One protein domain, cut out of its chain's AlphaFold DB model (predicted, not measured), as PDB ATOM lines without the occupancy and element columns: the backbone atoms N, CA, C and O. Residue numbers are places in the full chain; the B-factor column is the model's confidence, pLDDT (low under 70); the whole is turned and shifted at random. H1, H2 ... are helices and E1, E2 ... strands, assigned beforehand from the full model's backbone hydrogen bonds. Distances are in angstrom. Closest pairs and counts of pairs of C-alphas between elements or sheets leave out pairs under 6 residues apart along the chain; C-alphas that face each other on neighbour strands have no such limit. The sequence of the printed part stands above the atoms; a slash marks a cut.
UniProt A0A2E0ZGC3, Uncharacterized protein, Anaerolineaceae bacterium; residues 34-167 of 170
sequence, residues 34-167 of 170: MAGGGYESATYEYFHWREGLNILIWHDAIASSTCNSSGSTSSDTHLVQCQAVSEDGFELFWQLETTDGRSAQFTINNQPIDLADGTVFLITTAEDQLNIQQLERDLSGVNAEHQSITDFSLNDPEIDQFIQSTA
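Overview. This is residues 34 to 167 of the 170 residues of an uncharacterized protein of Anaerolineaceae bacterium (UniProt A0A2E0ZGC3). Two five-stranded sheets lie face to face as a sandwich with their strands nearly aligned, and two short helices, H1 and H2, cover the far face of one of them. The sheet E1 E2 E3 E9 E10 is the middle slab, between the helices H1 and H2 and the sheet E4 E5 E6 E7 E8, which has no named helix on it. The printed part has 134 residues, with ten named strands followed by two named helices, E1 to E10 and then H1 and H2; the class is mixed, helices and strands. The first sheet is mixed, in the order E1, E2, E3, E9, E10; the second is all antiparallel, in the order E4 to E8. The whole is compact, with a radius of gyration of the C-alphas of 14.2 A and spans of 44 by 31 by 24 A.

Arrangement. E1, residues 34 to 39, E2, residues 42 to 48, and E3, residues 54 to 59, form a meander, each strand the antiparallel neighbour of the one before; N 37 and O 44 are 3.0 A apart, N 45 and O 57 2.9 A. E4, residues 64 to 70, E5, 78 to 85, E6, 91 to 98, E7, 105 to 108, and E8, 111 to 113, form a second meander; N 68 and O 81 are 2.8 A apart, N 82 and O 94 2.9 A, N 95 and O 107 3.0 A, N 108 and O 111 3.0 A. E9, residues 120 to 124, is parallel to E3, with N 121 and O 56 at 2.9 A. E10, residues 131 to 135, forms a hairpin with E9, with N 122 and O 133 at 2.8 A. The facing parts of the two sheets are 10.6 A centre to centre, their strands at 6 degrees. H1, residues 146 to 155, and H2, residues 157 to 166, are on the same face of the first sheet, two layers, helices on one face of a sheet, at heights over the sheet of 9.4 A and 8.5 A. The closest C-alphas of E1 and H1 are those of Gly 37 and His 146, 6.8 A; of E2 and H2, those of Ala 42 and Ile 163, 5.5 A. H2 runs along the strands, at 11 degrees to E3 on the local plane. H1 and H2 only just touch, only at the corner, with 3 pairs of C-alphas within 8 A, the closest those of Leu 154 and Asp 160, 4.9 A. In H1 and H2 every O i to N i+4 pair is within hydrogen-bond range.

Along the chain. E1 begins at C-alpha 34, (11.100, -29.462, 44.743). E5 is 24.1 A long, E6 23.7 A, E4 20.4 A and E2 19.8 A. H1 is 14.3 A long and H2 14.4 A, ending at C-alpha 166, (-9.892, -32.189, 53.869).

Size, cuts and confidence. The C-alphas farthest apart, those of Ser 74 and Ala 167, are 44.9 A apart. The printed part has no cut and no long link. Mean pLDDT of the printed part is 94.4; residues 73 to 74 are under 70.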
ATOM      1  N   MET A  34      12.121 -28.710  44.011       96.75
ATOM      2  CA  MET A  34      11.100 -29.462  44.743       96.75
ATOM      3  C   MET A  34      10.658 -28.701  45.984       96.75
ATOM      4  O   MET A  34      11.496 -28.207  46.739       96.75
ATOM      5  N   ALA A  35       9.350 -28.670  46.223       97.12
ATOM      6  CA  ALA A  35       8.776 -28.139  47.449       97.12
ATOM      7  C   ALA A  35       7.641 -29.039  47.937       97.12
ATOM      8  O   ALA A  35       6.669 -29.245  47.216       97.12
ATOM      9  N   GLY A  36       7.765 -29.508  49.175       96.38
ATOM     10  CA  GLY A  36       6.707 -30.195  49.906       96.38
ATOM     11  C   GLY A  36       6.260 -29.355  51.098       96.38
ATOM     12  O   GLY A  36       7.069 -28.638  51.700       96.38
ATOM     13  N   GLY A  37       4.978 -29.403  51.436       95.44
ATOM     14  CA  GLY A  37       4.427 -28.661  52.567       95.44
ATOM     15  C   GLY A  37       2.975 -29.017  52.838       95.44
ATOM     16  O   GLY A  37       2.397 -29.846  52.152       95.44
ATOM     17  N   GLY A  38       2.383 -28.386  53.846       94.81
ATOM     18  CA  GLY A  38       0.968 -28.553  54.161       94.81
ATOM     19  C   GLY A  38       0.280 -27.214  54.361       94.81
ATOM     20  O   GLY A  38       0.921 -26.229  54.736       94.81
ATOM     21  N   TYR A  39      -1.020 -27.189  54.100       94.44
ATOM     22  CA  TYR A  39      -1.916 -26.085  54.405       94.44
ATOM     23  C   TYR A  39      -3.226 -26.670  54.934       94.44
ATOM     24  O   TYR A  39      -3.859 -27.479  54.259       94.44
ATOM     25  N   GLU A  40      -3.597 -26.285  56.155       90.50
ATOM     26  CA  GLU A  40      -4.680 -26.930  56.909       90.50
ATOM     27  C   GLU A  40      -4.461 -28.452  57.003       90.50
ATOM     28  O   GLU A  40      -3.429 -28.877  57.524       90.50
ATOM     29  N   SER A  41      -5.400 -29.252  56.498       91.00
ATOM     30  CA  SER A  41      -5.342 -30.719  56.494       91.00
ATOM     31  C   SER A  41      -4.958 -31.312  55.137       91.00
ATOM     32  O   SER A  41      -5.061 -32.520  54.943       91.00
ATOM     33  N   ALA A  42      -4.489 -30.486  54.201       94.88
ATOM     34  CA  ALA A  42      -3.999 -30.939  52.911       94.88
ATOM     35  C   ALA A  42      -2.475 -30.788  52.841       94.88
ATOM     36  O   ALA A  42      -1.901 -29.779  53.259       94.88
ATOM     37  N   THR A  43      -1.806 -31.793  52.290       96.50
ATOM     38  CA  THR A  43      -0.367 -31.775  52.001       96.50
ATOM     39  C   THR A  43      -0.172 -31.627  50.500       96.50
ATOM     40  O   THR A  43      -0.998 -32.095  49.719       96.50
ATOM     41  N   TYR A  44       0.900 -30.965  50.082       97.75
ATOM     42  CA  TYR A  44       1.255 -30.840  48.681       97.75
ATOM     43  C   TYR A  44       2.711 -31.196  48.418       97.75
ATOM     44  O   TYR A  44       3.581 -31.028  49.274       97.75
ATOM     45  N   GLU A  45       2.964 -31.596  47.177       98.25
ATOM     46  CA  GLU A  45       4.285 -31.823  46.606       98.25
ATOM     47  C   GLU A  45       4.324 -31.184  45.216       98.25
ATOM     48  O   GLU A  45       3.469 -31.436  44.361       98.25
ATOM     49  N   TYR A  46       5.303 -30.312  44.995       98.31
ATOM     50  CA  TYR A  46       5.477 -29.561  43.760       98.31
ATOM     51  C   TYR A  46       6.843 -29.842  43.144       98.31
ATOM     52  O   TYR A  46       7.871 -29.795  43.827       98.31
ATOM     53  N   PHE A  47       6.844 -30.094  41.836       98.12
ATOM     54  CA  PHE A  47       8.031 -30.401  41.048       98.12
ATOM     55  C   PHE A  47       8.118 -29.443  39.859       98.12
ATOM     56  O   PHE A  47       7.239 -29.442  38.994       98.12
ATOM     57  N   HIS A  48       9.197 -28.666  39.796       97.69
ATOM     58  CA  HIS A  48       9.460 -27.698  38.735       97.69
ATOM     59  C   HIS A  48      10.765 -28.023  38.008       97.69
ATOM     60  O   HIS A  48      11.853 -27.867  38.559       97.69
ATOM     61  N   TRP A  49      10.680 -28.433  36.744       96.81
ATOM     62  CA  TRP A  49      11.841 -28.492  35.858       96.81
ATOM     63  C   TRP A  49      11.984 -27.185  35.096       96.81
ATOM     64  O   TRP A  49      11.055 -26.724  34.429       96.81
ATOM     65  N   ARG A  50      13.208 -26.657  35.077       95.88
ATOM     66  CA  ARG A  50      13.569 -25.455  34.313       95.88
ATOM     67  C   ARG A  50      13.248 -25.586  32.818       95.88
ATOM     68  O   ARG A  50      13.032 -24.588  32.134       95.88
ATOM     69  N   GLU A  51      13.263 -26.805  32.285       95.38
ATOM     70  CA  GLU A  51      12.962 -27.097  30.886       95.38
ATOM     71  C   GLU A  51      11.463 -26.984  30.543       95.38
ATOM     72  O   GLU A  51      11.142 -26.824  29.359       95.38
ATOM     73  N   GLY A  52      10.571 -26.989  31.544       95.94
ATOM     74  CA  GLY A  52       9.158 -26.622  31.409       95.94
ATOM     75  C   GLY A  52       8.146 -27.582  32.042       95.94
ATOM     76  O   GLY A  52       6.970 -27.225  32.123       95.94
ATOM     77  N   LEU A  53       8.552 -28.776  32.489       97.75
ATOM     78  CA  LEU A  53       7.649 -29.696  33.186       97.75
ATOM     79  C   LEU A  53       7.335 -29.176  34.593       97.75
ATOM     80  O   LEU A  53       8.238 -28.912  35.382       97.75
ATOM     81  N   ASN A  54       6.047 -29.068  34.909       98.31
ATOM     82  CA  ASN A  54       5.543 -28.628  36.206       98.31
ATOM     83  C   ASN A  54       4.450 -29.584  36.653       98.31
ATOM     84  O   ASN A  54       3.503 -29.781  35.893       98.31
ATOM     85  N   ILE A  55       4.561 -30.146  37.855       98.56
ATOM     86  CA  ILE A  55       3.537 -31.022  38.439       98.56
ATOM     87  C   ILE A  55       3.277 -30.584  39.877       98.56
ATOM     88  O   ILE A  55       4.221 -30.419  40.649       98.56
ATOM     89  N   LEU A  56       2.001 -30.409  40.224       98.75
ATOM     90  CA  LEU A  56       1.541 -30.109  41.577       98.75
ATOM     91  C   LEU A  56       0.592 -31.214  42.031       98.75
ATOM     92  O   LEU A  56      -0.390 -31.505  41.355       98.75
ATOM     93  N   ILE A  57       0.871 -31.812  43.178       98.62
ATOM     94  CA  ILE A  57       0.031 -32.843  43.778       98.62
ATOM     95  C   ILE A  57      -0.431 -32.316  45.124       98.62
ATOM     96  O   ILE A  57       0.411 -32.012  45.958       98.62
ATOM     97  N   TRP A  58      -1.738 -32.228  45.330       98.12
ATOM     98  CA  TRP A  58      -2.365 -32.060  46.635       98.12
ATOM     99  C   TRP A  58      -2.970 -33.392  47.076       98.12
ATOM    100  O   TRP A  58      -3.571 -34.100  46.266       98.12
ATOM    101  N   HIS A  59      -2.812 -33.742  48.351       96.69
ATOM    102  CA  HIS A  59      -3.347 -34.972  48.924       96.69
ATOM    103  C   HIS A  59      -3.768 -34.819  50.393       96.69
ATOM    104  O   HIS A  59      -3.231 -33.985  51.124       96.69
ATOM    105  N   ASP A  60      -4.699 -35.662  50.838       93.81
ATOM    106  CA  ASP A  60      -5.196 -35.750  52.224       93.81
ATOM    107  C   ASP A  60      -4.356 -36.677  53.133       93.81
ATOM    108  O   ASP A  60      -4.596 -36.784  54.335       93.81
ATOM    109  N   ALA A  61      -3.331 -37.342  52.589       84.25
ATOM    110  CA  ALA A  61      -2.433 -38.208  53.354       84.25
ATOM    111  C   ALA A  61      -1.460 -37.408  54.257       84.25
ATOM    112  O   ALA A  61      -0.336 -37.101  53.864       84.25
ATOM    113  N   ILE A  62      -1.905 -37.057  55.467       81.75
ATOM    114  CA  ILE A  62      -1.207 -36.143  56.396       81.75
ATOM    115  C   ILE A  62      -0.231 -36.801  57.386       81.75
ATOM    116  O   ILE A  62       0.485 -36.088  58.089       81.75
ATOM    117  N   ALA A  63      -0.164 -38.135  57.477       81.44
ATOM    118  CA  ALA A  63       0.675 -38.776  58.495       81.44
ATOM    119  C   ALA A  63       2.171 -38.669  58.161       81.44
ATOM    120  O   ALA A  63       3.001 -38.444  59.046       81.44
ATOM    121  N   SER A  64       2.529 -38.825  56.884       85.00
ATOM    122  CA  SER A  64       3.884 -38.564  56.391       85.00
ATOM    123  C   SER A  64       3.911 -38.429  54.872       85.00
ATOM    124  O   SER A  64       3.131 -39.087  54.192       85.00
ATOM    125  N   SER A  65       4.856 -37.642  54.357       89.94
ATOM    126  CA  SER A  65       5.266 -37.631  52.949       89.94
ATOM    127  C   SER A  65       6.792 -37.675  52.879       89.94
ATOM    128  O   SER A  65       7.490 -37.098  53.720       89.94
ATOM    129  N   THR A  66       7.349 -38.410  51.922       92.81
ATOM    130  CA  THR A  66       8.788 -38.444  51.653       92.81
ATOM    131  C   THR A  66       9.034 -38.615  50.166       92.81
ATOM    132  O   THR A  66       8.504 -39.531  49.542       92.81
ATOM    133  N   CYS A  67       9.923 -37.786  49.623       93.19
ATOM    134  CA  CYS A  67      10.348 -37.841  48.234       93.19
ATOM    135  C   CYS A  67      11.855 -38.070  48.117       93.19
ATOM    136  O   CYS A  67      12.658 -37.461  48.822       93.19
ATOM    137  N   ASN A  68      12.237 -38.909  47.159       92.62
ATOM    138  CA  ASN A  68      13.609 -39.133  46.737       92.62
ATOM    139  C   ASN A  68      13.756 -38.732  45.269       92.62
ATOM    140  O   ASN A  68      12.931 -39.084  44.427       92.62
ATOM    141  N   SER A  69      14.835 -38.020  44.956       90.62
ATOM    142  CA  SER A  69      15.159 -37.576  43.601       90.62
ATOM    143  C   SER A  69      16.538 -38.092  43.228       90.62
ATOM    144  O   SER A  69      17.488 -37.967  44.004       90.62
ATOM    145  N   SER A  70      16.659 -38.698  42.051       87.56
ATOM    146  CA  SER A  70      17.915 -39.277  41.586       87.56
ATOM    147  C   SER A  70      18.131 -39.034  40.097       87.56
ATOM    148  O   SER A  70      17.229 -39.185  39.278       87.56
ATOM    149  N   GLY A  71      19.368 -38.676  39.761       80.38
ATOM    150  CA  GLY A  71      19.884 -38.629  38.396       80.38
ATOM    151  C   GLY A  71      21.139 -39.494  38.295       80.38
ATOM    152  O   GLY A  71      21.757 -39.826  39.310       80.38
ATOM    153  N   SER A  72      21.532 -39.885  37.084       72.50
ATOM    154  CA  SER A  72      22.674 -40.782  36.884       72.50
ATOM    155  C   SER A  72      23.531 -40.358  35.705       72.50
ATOM    156  O   SER A  72      23.061 -40.294  34.585       72.50
ATOM    157  N   THR A  73      24.843 -40.221  35.893       68.75
ATOM    158  CA  THR A  73      25.760 -39.924  34.777       68.75
ATOM    159  C   THR A  73      25.832 -41.031  33.716       68.75
ATOM    160  O   THR A  73      26.484 -40.843  32.691       68.75
ATOM    161  N   SER A  74      25.224 -42.198  33.964       69.50
ATOM    162  CA  SER A  74      25.156 -43.329  33.033       69.50
ATOM    163  C   SER A  74      23.753 -43.594  32.476       69.50
ATOM    164  O   SER A  74      23.601 -44.541  31.708       69.50
ATOM    165  N   SER A  75      22.743 -42.813  32.872       77.94
ATOM    166  CA  SER A  75      21.363 -42.902  32.376       77.94
ATOM    167  C   SER A  75      20.897 -41.527  31.907       77.94
ATOM    168  O   SER A  75      21.179 -40.521  32.552       77.94
ATOM    169  N   ASP A  76      20.156 -41.458  30.807       85.12
ATOM    170  CA  ASP A  76      19.535 -40.206  30.370       85.12
ATOM    171  C   ASP A  76      18.224 -39.889  31.111       85.12
ATOM    172  O   ASP A  76      17.670 -38.814  30.908       85.12
ATOM    173  N   THR A  77      17.776 -40.760  32.023       89.94
ATOM    174  CA  THR A  77      16.548 -40.576  32.814       89.94
ATOM    175  C   THR A  77      16.817 -39.987  34.200       89.94
ATOM    176  O   THR A  77      17.641 -40.508  34.958       89.94
ATOM    177  N   HIS A  78      16.072 -38.937  34.548       93.50
ATOM    178  CA  HIS A  78      15.896 -38.442  35.912       93.50
ATOM    179  C   HIS A  78      14.654 -39.085  36.533       93.50
ATOM    180  O   HIS A  78      13.607 -39.137  35.889       93.50
ATOM    181  N   LEU A  79      14.773 -39.552  37.775       95.38
ATOM    182  CA  LEU A  79      13.732 -40.280  38.499       95.38
ATOM    183  C   LEU A  79      13.394 -39.563  39.808       95.38
ATOM    184  O   LEU A  79      14.279 -39.306  40.627       95.38
ATOM    185  N   VAL A  80      12.107 -39.308  40.025       97.00
ATOM    186  CA  VAL A  80      11.543 -38.878  41.310       97.00
ATOM    187  C   VAL A  80      10.582 -39.953  41.794       97.00
ATOM    188  O   VAL A  80       9.738 -40.414  41.030       97.00
ATOM    189  N   GLN A  81      10.710 -40.348  43.054       97.44
ATOM    190  CA  GLN A  81       9.826 -41.309  43.709       97.44
ATOM    191  C   GLN A  81       9.391 -40.742  45.044       97.44
ATOM    192  O   GLN A  81      10.233 -40.306  45.830       97.44
ATOM    193  N   CYS A  82       8.099 -40.788  45.314       96.88
ATOM    194  CA  CYS A  82       7.543 -40.297  46.558       96.88
ATOM    195  C   CYS A  82       6.547 -41.294  47.133       96.88
ATOM    196  O   CYS A  82       5.916 -42.065  46.406       96.88
ATOM    197  N   GLN A  83       6.419 -41.249  48.450       96.44
ATOM    198  CA  GLN A  83       5.454 -42.017  49.212       96.44
ATOM    199  C   GLN A  83       4.802 -41.098  50.239       96.44
ATOM    200  O   GLN A  83       5.505 -40.359  50.930       96.44
ATOM    201  N   ALA A  84       3.483 -41.189  50.362       95.38
ATOM    202  CA  ALA A  84       2.717 -40.588  51.438       95.38
ATOM    203  C   ALA A  84       1.874 -41.650  52.149       95.38
ATOM    204  O   ALA A  84       1.512 -42.672  51.563       95.38
ATOM    205  N   VAL A  85       1.590 -41.412  53.425       93.00
ATOM    206  CA  VAL A  85       0.766 -42.291  54.260       93.00
ATOM    207  C   VAL A  85      -0.299 -41.442  54.938       93.00
ATOM    208  O   VAL A  85       0.012 -40.394  55.506       93.00
ATOM    209  N   SER A  86      -1.551 -41.872  54.850       89.88
ATOM    210  CA  SER A  86      -2.694 -41.256  55.531       89.88
ATOM    211  C   SER A  86      -2.794 -41.702  56.994       89.88
ATOM    212  O   SER A  86      -2.067 -42.585  57.453       89.88
ATOM    213  N   GLU A  87      -3.697 -41.092  57.763       87.31
ATOM    214  CA  GLU A  87      -3.881 -41.441  59.180       87.31
ATOM    215  C   GLU A  87      -4.422 -42.862  59.398       87.31
ATOM    216  O   GLU A  87      -4.082 -43.504  60.393       87.31
ATOM    217  N   ASP A  88      -5.230 -43.373  58.465       87.00
ATOM    218  CA  ASP A  88      -5.741 -44.750  58.465       87.00
ATOM    219  C   ASP A  88      -4.719 -45.779  57.943       87.00
ATOM    220  O   ASP A  88      -4.947 -46.987  58.037       87.00
ATOM    221  N   GLY A  89      -3.545 -45.320  57.495       90.56
ATOM    222  CA  GLY A  89      -2.441 -46.167  57.048       90.56
ATOM    223  C   GLY A  89      -2.494 -46.546  55.570       90.56
ATOM    224  O   GLY A  89      -1.724 -47.411  55.148       90.56
ATOM    225  N   PHE A  90      -3.365 -45.916  54.778       92.38
ATOM    226  CA  PHE A  90      -3.351 -46.056  53.328       92.38
ATOM    227  C   PHE A  90      -2.051 -45.475  52.752       92.38
ATOM    228  O   PHE A  90      -1.656 -44.346  53.045       92.38
ATOM    229  N   GLU A  91      -1.373 -46.260  51.914       94.19
ATOM    230  CA  GLU A  91      -0.133 -45.847  51.262       94.19
ATOM    231  C   GLU A  91      -0.406 -45.327  49.847       94.19
ATOM    232  O   GLU A  91      -0.978 -46.010  48.992       94.19
ATOM    233  N   LEU A  92       0.072 -44.115  49.586       95.69
ATOM    234  CA  LEU A  92       0.070 -43.478  48.280       95.69
ATOM    235  C   LEU A  92       1.505 -43.432  47.754       95.69
ATOM    236  O   LEU A  92       2.397 -42.901  48.409       95.69
ATOM    237  N   PHE A  93       1.738 -43.965  46.561       96.81
ATOM    238  CA  PHE A  93       3.034 -43.928  45.888       96.81
ATOM    239  C   PHE A  93       2.905 -43.227  44.543       96.81
ATOM    240  O   PHE A  93       1.970 -43.503  43.793       96.81
ATOM    241  N   TRP A  94       3.868 -42.384  44.186       98.06
ATOM    242  CA  TRP A  94       3.967 -41.877  42.821       98.06
ATOM    243  C   TRP A  94       5.406 -41.762  42.345       98.06
ATOM    244  O   TRP A  94       6.357 -41.637  43.122       98.06
ATOM    245  N   GLN A  95       5.555 -41.818  41.027       98.19
ATOM    246  CA  GLN A  95       6.845 -41.832  40.361       98.19
ATOM    247  C   GLN A  95       6.807 -40.993  39.091       98.19
ATOM    248  O   GLN A  95       5.895 -41.149  38.279       98.19
ATOM    249  N   LEU A  96       7.828 -40.152  38.918       97.69
ATOM    250  CA  LEU A  96       8.065 -39.346  37.727       97.69
ATOM    251  C   LEU A  96       9.390 -39.759  37.087       97.69
ATOM    252  O   LEU A  96      10.432 -39.741  37.742       97.69
ATOM    253  N   GLU A  97       9.363 -40.057  35.793       96.81
ATOM    254  CA  GLU A  97      10.559 -40.307  34.988       96.81
ATOM    255  C   GLU A  97      10.606 -39.374  33.786       96.81
ATOM    256  O   GLU A  97       9.710 -39.402  32.945       96.81
ATOM    257  N   THR A  98      11.677 -38.593  33.655       96.19
ATOM    258  CA  THR A  98      11.874 -37.688  32.514       96.19
ATOM    259  C   THR A  98      13.270 -37.826  31.922       96.19
ATOM    260  O   THR A  98      14.241 -38.047  32.638       96.19
ATOM    261  N   THR A  99      13.379 -37.675  30.602       94.88
ATOM    262  CA  THR A  99      14.669 -37.629  29.887       94.88
ATOM    263  C   THR A  99      15.005 -36.235  29.360       94.88
ATOM    264  O   THR A  99      16.118 -35.999  28.893       94.88
ATOM    265  N   ASP A 100      14.060 -35.295  29.433       93.88
ATOM    266  CA  ASP A 100      14.166 -33.978  28.801       93.88
ATOM    267  C   ASP A 100      13.706 -32.809  29.687       93.88
ATOM    268  O   ASP A 100      13.848 -31.656  29.275       93.88
ATOM    269  N   GLY A 101      13.160 -33.082  30.880       95.19
ATOM    270  CA  GLY A 101      12.590 -32.080  31.786       95.19
ATOM    271  C   GLY A 101      11.345 -31.372  31.233       95.19
ATOM    272  O   GLY A 101      10.943 -30.335  31.756       95.19
ATOM    273  N   ARG A 102      10.749 -31.886  30.150       96.19
ATOM    274  CA  ARG A 102       9.577 -31.314  29.456       96.19
ATOM    275  C   ARG A 102       8.395 -32.268  29.459       96.19
ATOM    276  O   ARG A 102       7.257 -31.827  29.543       96.19
ATOM    277  N   SER A 103       8.675 -33.558  29.339       96.50
ATOM    278  CA  SER A 103       7.709 -34.646  29.376       96.50
ATOM    279  C   SER A 103       8.134 -35.666  30.425       96.50
ATOM    280  O   SER A 103       9.317 -35.771  30.755       96.50
ATOM    281  N   ALA A 104       7.184 -36.420  30.970       97.38
ATOM    282  CA  ALA A 104       7.497 -37.494  31.900       97.38
ATOM    283  C   ALA A 104       6.542 -38.671  31.743       97.38
ATOM    284  O   ALA A 104       5.382 -38.507  31.370       97.38
ATOM    285  N   GLN A 105       7.038 -39.860  32.074       98.25
ATOM    286  CA  GLN A 105       6.176 -40.959  32.480       98.25
ATOM    287  C   GLN A 105       5.797 -40.715  33.939       98.25
ATOM    288  O   GLN A 105       6.681 -40.584  34.789       98.25
ATOM    289  N   PHE A 106       4.498 -40.633  34.210       98.44
ATOM    290  CA  PHE A 106       3.970 -40.429  35.550       98.44
ATOM    291  C   PHE A 106       3.109 -41.618  35.954       98.44
ATOM    292  O   PHE A 106       2.291 -42.102  35.168       98.44
ATOM    293  N   THR A 107       3.307 -42.110  37.173       98.56
ATOM    294  CA  THR A 107       2.467 -43.167  37.736       98.56
ATOM    295  C   THR A 107       2.044 -42.822  39.151       98.56
ATOM    296  O   THR A 107       2.837 -42.260  39.906       98.56
ATOM    297  N   ILE A 108       0.825 -43.215  39.512       97.62
ATOM    298  CA  ILE A 108       0.319 -43.217  40.888       97.62
ATOM    299  C   ILE A 108      -0.098 -44.653  41.208       97.62
ATOM    300  O   ILE A 108      -0.835 -45.269  40.441       97.62
ATOM    301  N   ASN A 109       0.416 -45.233  42.293       96.19
ATOM    302  CA  ASN A 109       0.232 -46.641  42.664       96.19
ATOM    303  C   ASN A 109       0.487 -47.610  41.489       96.19
ATOM    304  O   ASN A 109      -0.255 -48.567  41.258       96.19
ATOM    305  N   ASN A 110       1.562 -47.346  40.733       96.62
ATOM    306  CA  ASN A 110       1.966 -48.066  39.516       96.62
ATOM    307  C   ASN A 110       0.950 -48.018  38.358       96.62
ATOM    308  O   ASN A 110       1.125 -48.730  37.367       96.62
ATOM    309  N   GLN A 111      -0.104 -47.203  38.453       97.88
ATOM    310  CA  GLN A 111      -1.013 -46.938  37.343       97.88
ATOM    311  C   GLN A 111      -0.478 -45.761  36.523       97.88
ATOM    312  O   GLN A 111      -0.200 -44.712  37.107       97.88
ATOM    313  N   PRO A 112      -0.304 -45.910  35.198       98.12
ATOM    314  CA  PRO A 112       0.147 -44.822  34.344       98.12
ATOM    315  C   PRO A 112      -0.919 -43.735  34.232       98.12
ATOM    316  O   PRO A 112      -2.099 -44.031  34.049       98.12
ATOM    317  N   ILE A 113      -0.471 -42.485  34.305       98.31
ATOM    318  CA  ILE A 113      -1.297 -41.286  34.184       98.31
ATOM    319  C   ILE A 113      -0.815 -40.489  32.970       98.31
ATOM    320  O   ILE A 113       0.387 -40.255  32.819       98.31
ATOM    321  N   ASP A 114      -1.740 -40.085  32.099       98.12
ATOM    322  CA  ASP A 114      -1.418 -39.253  30.940       98.12
ATOM    323  C   ASP A 114      -1.357 -37.779  31.356       98.12
ATOM    324  O   ASP A 114      -2.364 -37.176  31.716       98.12
ATOM    325  N   LEU A 115      -0.167 -37.181  31.309       98.19
ATOM    326  CA  LEU A 115       0.031 -35.773  31.664       98.19
ATOM    327  C   LEU A 115      -0.584 -34.796  30.648       98.19
ATOM    328  O   LEU A 115      -0.649 -33.601  30.925       98.19
ATOM    329  N   ALA A 116      -1.034 -35.275  29.483       97.06
ATOM    330  CA  ALA A 116      -1.767 -34.449  28.528       97.06
ATOM    331  C   ALA A 116      -3.142 -34.002  29.058       97.06
ATOM    332  O   ALA A 116      -3.636 -32.966  28.621       97.06
ATOM    333  N   ASP A 117      -3.719 -34.740  30.013       97.88
ATOM    334  CA  ASP A 117      -5.015 -34.423  30.631       97.88
ATOM    335  C   ASP A 117      -4.894 -33.384  31.768       97.88
ATOM    336  O   ASP A 117      -5.896 -32.915  32.308       97.88
ATOM    337  N   GLY A 118      -3.667 -33.004  32.139       98.25
ATOM    338  CA  GLY A 118      -3.383 -32.012  33.173       98.25
ATOM    339  C   GLY A 118      -2.172 -32.369  34.030       98.25
ATOM    340  O   GLY A 118      -1.678 -33.495  34.014       98.25
ATOM    341  N   THR A 119      -1.681 -31.406  34.804       98.50
ATOM    342  CA  THR A 119      -0.493 -31.593  35.658       98.50
ATOM    343  C   THR A 119      -0.713 -31.200  37.116       98.50
ATOM    344  O   THR A 119       0.227 -31.214  37.913       98.50
ATOM    345  N   VAL A 120      -1.955 -30.880  37.477       98.81
ATOM    346  CA  VAL A 120      -2.381 -30.716  38.865       98.81
ATOM    347  C   VAL A 120      -3.206 -31.935  39.264       98.81
ATOM    348  O   VAL A 120      -4.130 -32.315  38.545       98.81
ATOM    349  N   PHE A 121      -2.880 -32.536  40.403       98.75
ATOM    350  CA  PHE A 121      -3.548 -33.721  40.932       98.75
ATOM    351  C   PHE A 121      -4.113 -33.421  42.311       98.75
ATOM    352  O   PHE A 121      -3.386 -32.948  43.179       98.75
ATOM    353  N   LEU A 122      -5.391 -33.724  42.507       98.31
ATOM    354  CA  LEU A 122      -6.061 -33.700  43.801       98.31
ATOM    355  C   LEU A 122      -6.367 -35.147  44.175       98.31
ATOM    356  O   LEU A 122      -7.086 -35.837  43.446       98.31
ATOM    357  N   ILE A 123      -5.765 -35.629  45.257       97.31
ATOM    358  CA  ILE A 123      -5.808 -37.039  45.639       97.31
ATOM    359  C   ILE A 123      -6.469 -37.171  47.005       97.31
ATOM    360  O   ILE A 123      -6.010 -36.572  47.972       97.31
ATOM    361  N   THR A 124      -7.518 -37.986  47.094       95.12
ATOM    362  CA  THR A 124      -8.083 -38.400  48.384       95.12
ATOM    363  C   THR A 124      -7.879 -39.891  48.596       95.12
ATOM    364  O   THR A 124      -7.996 -40.669  47.641       95.12
ATOM    365  N   THR A 125      -7.637 -40.295  49.838       92.12
ATOM    366  CA  THR A 125      -7.510 -41.702  50.246       92.12
ATOM    367  C   THR A 125      -8.599 -42.147  51.225       92.12
ATOM    368  O   THR A 125      -8.485 -43.219  51.814       92.12
ATOM    369  N   ALA A 126      -9.648 -41.342  51.411       84.69
ATOM    370  CA  ALA A 126     -10.753 -41.641  52.319       84.69
ATOM    371  C   ALA A 126     -11.400 -43.019  52.066       84.69
ATOM    372  O   ALA A 126     -11.578 -43.451  50.925       84.69
ATOM    373  N   GLU A 127     -11.803 -43.685  53.154       83.44
ATOM    374  CA  GLU A 127     -12.476 -44.996  53.138       83.44
ATOM    375  C   GLU A 127     -11.690 -46.098  52.398       83.44
ATOM    376  O   GLU A 127     -12.281 -46.947  51.727       83.44
ATOM    377  N   ASP A 128     -10.355 -46.083  52.506       83.75
ATOM    378  CA  ASP A 128      -9.446 -46.993  51.794       83.75
ATOM    379  C   ASP A 128      -9.589 -46.937  50.254       83.75
ATOM    380  O   ASP A 128      -9.233 -47.886  49.542       83.75
ATOM    381  N   GLN A 129     -10.131 -45.841  49.710       89.44
ATOM    382  CA  GLN A 129     -10.323 -45.646  48.276       89.44
ATOM    383  C   GLN A 129      -9.448 -44.520  47.743       89.44
ATOM    384  O   GLN A 129      -9.530 -43.375  48.170       89.44
ATOM    385  N   LEU A 130      -8.656 -44.848  46.721       94.31
ATOM    386  CA  LEU A 130      -7.904 -43.862  45.961       94.31
ATOM    387  C   LEU A 130      -8.824 -43.166  44.956       94.31
ATOM    388  O   LEU A 130      -9.276 -43.790  43.992       94.31
ATOM    389  N   ASN A 131      -9.035 -41.869  45.143       95.94
ATOM    390  CA  ASN A 131      -9.661 -41.001  44.153       95.94
ATOM    391  C   ASN A 131      -8.640 -39.970  43.672       95.94
ATOM    392  O   ASN A 131      -7.961 -39.339  44.479       95.94
ATOM    393  N   ILE A 132      -8.524 -39.823  42.353       97.50
ATOM    394  CA  ILE A 132      -7.603 -38.891  41.707       97.50
ATOM    395  C   ILE A 132      -8.428 -38.005  40.784       97.50
ATOM    396  O   ILE A 132      -9.009 -38.484  39.808       97.50
ATOM    397  N   GLN A 133      -8.425 -36.706  41.059       98.31
ATOM    398  CA  GLN A 133      -8.911 -35.686  40.141       98.31
ATOM    399  C   GLN A 133      -7.710 -34.992  39.499       98.31
ATOM    400  O   GLN A 133      -6.867 -34.413  40.181       98.31
ATOM    401  N   GLN A 134      -7.634 -35.064  38.174       98.62
ATOM    402  CA  GLN A 134      -6.599 -34.413  37.378       98.62
ATOM    403  C   GLN A 134      -7.155 -33.127  36.771       98.62
ATOM    404  O   GLN A 134      -8.244 -33.129  36.196       98.62
ATOM    405  N   LEU A 135      -6.409 -32.033  36.909       98.75
ATOM    406  CA  LEU A 135      -6.798 -30.710  36.438       98.75
ATOM    407  C   LEU A 135      -5.773 -30.168  35.439       98.75
ATOM    408  O   LEU A 135      -4.562 -30.166  35.680       98.75
ATOM    409  N   GLU A 136      -6.280 -29.625  34.336       98.38
ATOM    410  CA  GLU A 136      -5.500 -28.808  33.411       98.38
ATOM    411  C   GLU A 136      -5.396 -27.384  33.974       98.38
ATOM    412  O   GLU A 136      -6.396 -26.662  34.043       98.38
ATOM    413  N   ARG A 137      -4.196 -26.991  34.418       98.31
ATOM    414  CA  ARG A 137      -3.887 -25.654  34.945       98.31
ATOM    415  C   ARG A 137      -2.507 -25.197  34.495       98.31
ATOM    416  O   ARG A 137      -1.595 -26.004  34.334       98.31
ATOM    417  N   ASP A 138      -2.352 -23.887  34.331       97.94
ATOM    418  CA  ASP A 138      -1.059 -23.280  34.028       97.94
ATOM    419  C   ASP A 138      -0.254 -23.059  35.315       97.94
ATOM    420  O   ASP A 138      -0.600 -22.220  36.146       97.94
ATOM    421  N   LEU A 139       0.835 -23.813  35.459       98.44
ATOM    422  CA  LEU A 139       1.766 -23.723  36.586       98.44
ATOM    423  C   LEU A 139       2.999 -22.855  36.280       98.44
ATOM    424  O   LEU A 139       3.899 -22.770  37.109       98.44
ATOM    425  N   SER A 140       3.079 -22.204  35.112       96.44
ATOM    426  CA  SER A 140       4.288 -21.484  34.672       96.44
ATOM    427  C   SER A 140       4.664 -20.272  35.536       96.44
ATOM    428  O   SER A 140       5.810 -19.825  35.497       96.44
ATOM    429  N   GLY A 141       3.714 -19.743  36.314       97.19
ATOM    430  CA  GLY A 141       3.933 -18.663  37.281       97.19
ATOM    431  C   GLY A 141       4.169 -19.126  38.721       97.19
ATOM    432  O   GLY A 141       4.370 -18.279  39.591       97.19
ATOM    433  N   VAL A 142       4.118 -20.434  38.986       98.38
ATOM    434  CA  VAL A 142       4.292 -21.005  40.327       98.38
ATOM    435  C   VAL A 142       5.775 -21.273  40.568       98.38
ATOM    436  O   VAL A 142       6.457 -21.847  39.725       98.38
ATOM    437  N   ASN A 143       6.287 -20.847  41.719       98.00
ATOM    438  CA  ASN A 143       7.653 -21.135  42.151       98.00
ATOM    439  C   ASN A 143       7.648 -22.253  43.196       98.00
ATOM    440  O   ASN A 143       6.662 -22.428  43.912       98.00
ATOM    441  N   ALA A 144       8.772 -22.960  43.344       97.69
ATOM    442  CA  ALA A 144       8.971 -23.988  44.372       97.69
ATOM    443  C   ALA A 144       9.176 -23.388  45.780       97.69
ATOM    444  O   ALA A 144      10.131 -23.692  46.490       97.69
ATOM    445  N   GLU A 145       8.264 -22.507  46.179       98.19
ATOM    446  CA  GLU A 145       8.225 -21.825  47.465       98.19
ATOM    447  C   GLU A 145       6.822 -21.960  48.051       98.19
ATOM    448  O   GLU A 145       5.829 -21.792  47.341       98.19
ATOM    449  N   HIS A 146       6.735 -22.207  49.360       97.44
ATOM    450  CA  HIS A 146       5.464 -22.461  50.040       97.44
ATOM    451  C   HIS A 146       4.392 -21.409  49.731       97.44
ATOM    452  O   HIS A 146       3.307 -21.766  49.289       97.44
ATOM    453  N   GLN A 147       4.724 -20.121  49.879       98.06
ATOM    454  CA  GLN A 147       3.779 -19.030  49.636       98.06
ATOM    455  C   GLN A 147       3.285 -18.990  48.184       98.06
ATOM    456  O   GLN A 147       2.109 -18.760  47.944       98.06
ATOM    457  N   SER A 148       4.166 -19.239  47.208       98.44
ATOM    458  CA  SER A 148       3.775 -19.226  45.795       98.44
ATOM    459  C   SER A 148       2.795 -20.351  45.467       98.44
ATOM    460  O   SER A 148       1.904 -20.156  44.643       98.44
ATOM    461  N   ILE A 149       2.970 -21.520  46.089       98.69
ATOM    462  CA  ILE A 149       2.129 -22.700  45.867       98.69
ATOM    463  C   ILE A 149       0.774 -22.524  46.552       98.69
ATOM    464  O   ILE A 149      -0.260 -22.794  45.938       98.69
ATOM    465  N   THR A 150       0.757 -22.040  47.796       98.38
ATOM    466  CA  THR A 150      -0.492 -21.791  48.525       98.38
ATOM    467  C   THR A 150      -1.286 -20.651  47.901       98.38
ATOM    468  O   THR A 150      -2.478 -20.823  47.676       98.38
ATOM    469  N   ASP A 151      -0.651 -19.543  47.506       98.44
ATOM    470  CA  ASP A 151      -1.335 -18.445  46.810       98.44
ATOM    471  C   ASP A 151      -1.960 -18.911  45.491       98.44
ATOM    472  O   ASP A 151      -3.102 -18.564  45.197       98.44
ATOM    473  N   PHE A 152      -1.246 -19.711  44.691       98.62
ATOM    474  CA  PHE A 152      -1.815 -20.309  43.481       98.62
ATOM    475  C   PHE A 152      -3.040 -21.170  43.809       98.62
ATOM    476  O   PHE A 152      -4.095 -21.001  43.204       98.62
ATOM    477  N   SER A 153      -2.906 -22.050  44.799       98.50
ATOM    478  CA  SER A 153      -3.923 -23.047  45.140       98.50
ATOM    479  C   SER A 153      -5.190 -22.413  45.717       98.50
ATOM    480  O   SER A 153      -6.286 -22.797  45.333       98.50
ATOM    481  N   LEU A 154      -5.056 -21.388  46.562       98.06
ATOM    482  CA  LEU A 154      -6.191 -20.673  47.161       98.06
ATOM    483  C   LEU A 154      -6.916 -19.743  46.173       98.06
ATOM    484  O   LEU A 154      -8.038 -19.319  46.431       98.06
ATOM    485  N   ASN A 155      -6.287 -19.395  45.046       98.44
ATOM    486  CA  ASN A 155      -6.937 -18.640  43.972       98.44
ATOM    487  C   ASN A 155      -7.625 -19.546  42.934       98.44
ATOM    488  O   ASN A 155      -8.360 -19.033  42.085       98.44
ATOM    489  N   ASP A 156      -7.406 -20.865  42.986       98.62
ATOM    490  CA  ASP A 156      -8.100 -21.837  42.144       98.62
ATOM    491  C   ASP A 156      -9.288 -22.453  42.901       98.62
ATOM    492  O   ASP A 156      -9.084 -23.109  43.919       98.62
ATOM    493  N   PRO A 157     -10.534 -22.294  42.423       98.31
ATOM    494  CA  PRO A 157     -11.709 -22.710  43.184       98.31
ATOM    495  C   PRO A 157     -11.810 -24.227  43.389       98.31
ATOM    496  O   PRO A 157     -12.389 -24.652  44.384       98.31
ATOM    497  N   GLU A 158     -11.284 -25.049  42.475       98.50
ATOM    498  CA  GLU A 158     -11.344 -26.511  42.625       98.50
ATOM    499  C   GLU A 158     -10.301 -27.002  43.635       98.50
ATOM    500  O   GLU A 158     -10.589 -27.889  44.438       98.50
ATOM    501  N   ILE A 159      -9.111 -26.393  43.635       98.44
ATOM    502  CA  ILE A 159      -8.051 -26.721  44.595       98.44
ATOM    503  C   ILE A 159      -8.416 -26.203  45.994       98.44
ATOM    504  O   ILE A 159      -8.300 -26.947  46.963       98.44
ATOM    505  N   ASP A 160      -8.910 -24.967  46.109       97.94
ATOM    506  CA  ASP A 160      -9.392 -24.394  47.373       97.94
ATOM    507  C   ASP A 160     -10.526 -25.238  47.976       97.94
ATOM    508  O   ASP A 160     -10.486 -25.595  49.154       97.94
ATOM    509  N   GLN A 161     -11.495 -25.660  47.153       97.19
ATOM    510  CA  GLN A 161     -12.557 -26.562  47.602       97.19
ATOM    511  C   GLN A 161     -12.000 -27.897  48.115       97.19
ATOM    512  O   GLN A 161     -12.471 -28.398  49.137       97.19
ATOM    513  N   PHE A 162     -11.017 -28.477  47.422       96.69
ATOM    514  CA  PHE A 162     -10.354 -29.695  47.881       96.69
ATOM    515  C   PHE A 162      -9.705 -29.484  49.250       96.69
ATOM    516  O   PHE A 162     -10.020 -30.231  50.175       96.69
ATOM    517  N   ILE A 163      -8.891 -28.435  49.412       96.25
ATOM    518  CA  ILE A 163      -8.213 -28.107  50.675       96.25
ATOM    519  C   ILE A 163      -9.236 -27.999  51.812       96.25
ATOM    520  O   ILE A 163      -9.108 -28.696  52.819       96.25
ATOM    521  N   GLN A 164     -10.308 -27.230  51.614       95.00
ATOM    522  CA  GLN A 164     -11.364 -27.057  52.617       95.00
ATOM    523  C   GLN A 164     -12.094 -28.365  52.948       95.00
ATOM    524  O   GLN A 164     -12.479 -28.581  54.092       95.00
ATOM    525  N   SER A 165     -12.280 -29.257  51.970       92.06
ATOM    526  CA  SER A 165     -12.948 -30.548  52.188       92.06
ATOM    527  C   SER A 165     -12.107 -31.560  52.971       92.06
ATOM    528  O   SER A 165     -12.662 -32.514  53.508       92.06
ATOM    529  N   THR A 166     -10.788 -31.352  53.053       87.12
ATOM    530  CA  THR A 166      -9.892 -32.189  53.869       87.12
ATOM    531  C   THR A 166      -9.832 -31.752  55.333       87.12
ATOM    532  O   THR A 166      -9.335 -32.501  56.176       87.12
ATOM    533  N   ALA A 167     -10.327 -30.554  55.664       79.12
ATOM    534  CA  ALA A 167     -10.357 -30.077  57.039       79.12
ATOM    535  C   ALA A 167     -11.316 -30.937  57.892       79.12
ATOM    536  O   ALA A 167     -12.408 -31.274  57.430       79.12
TER     537      ALA A 167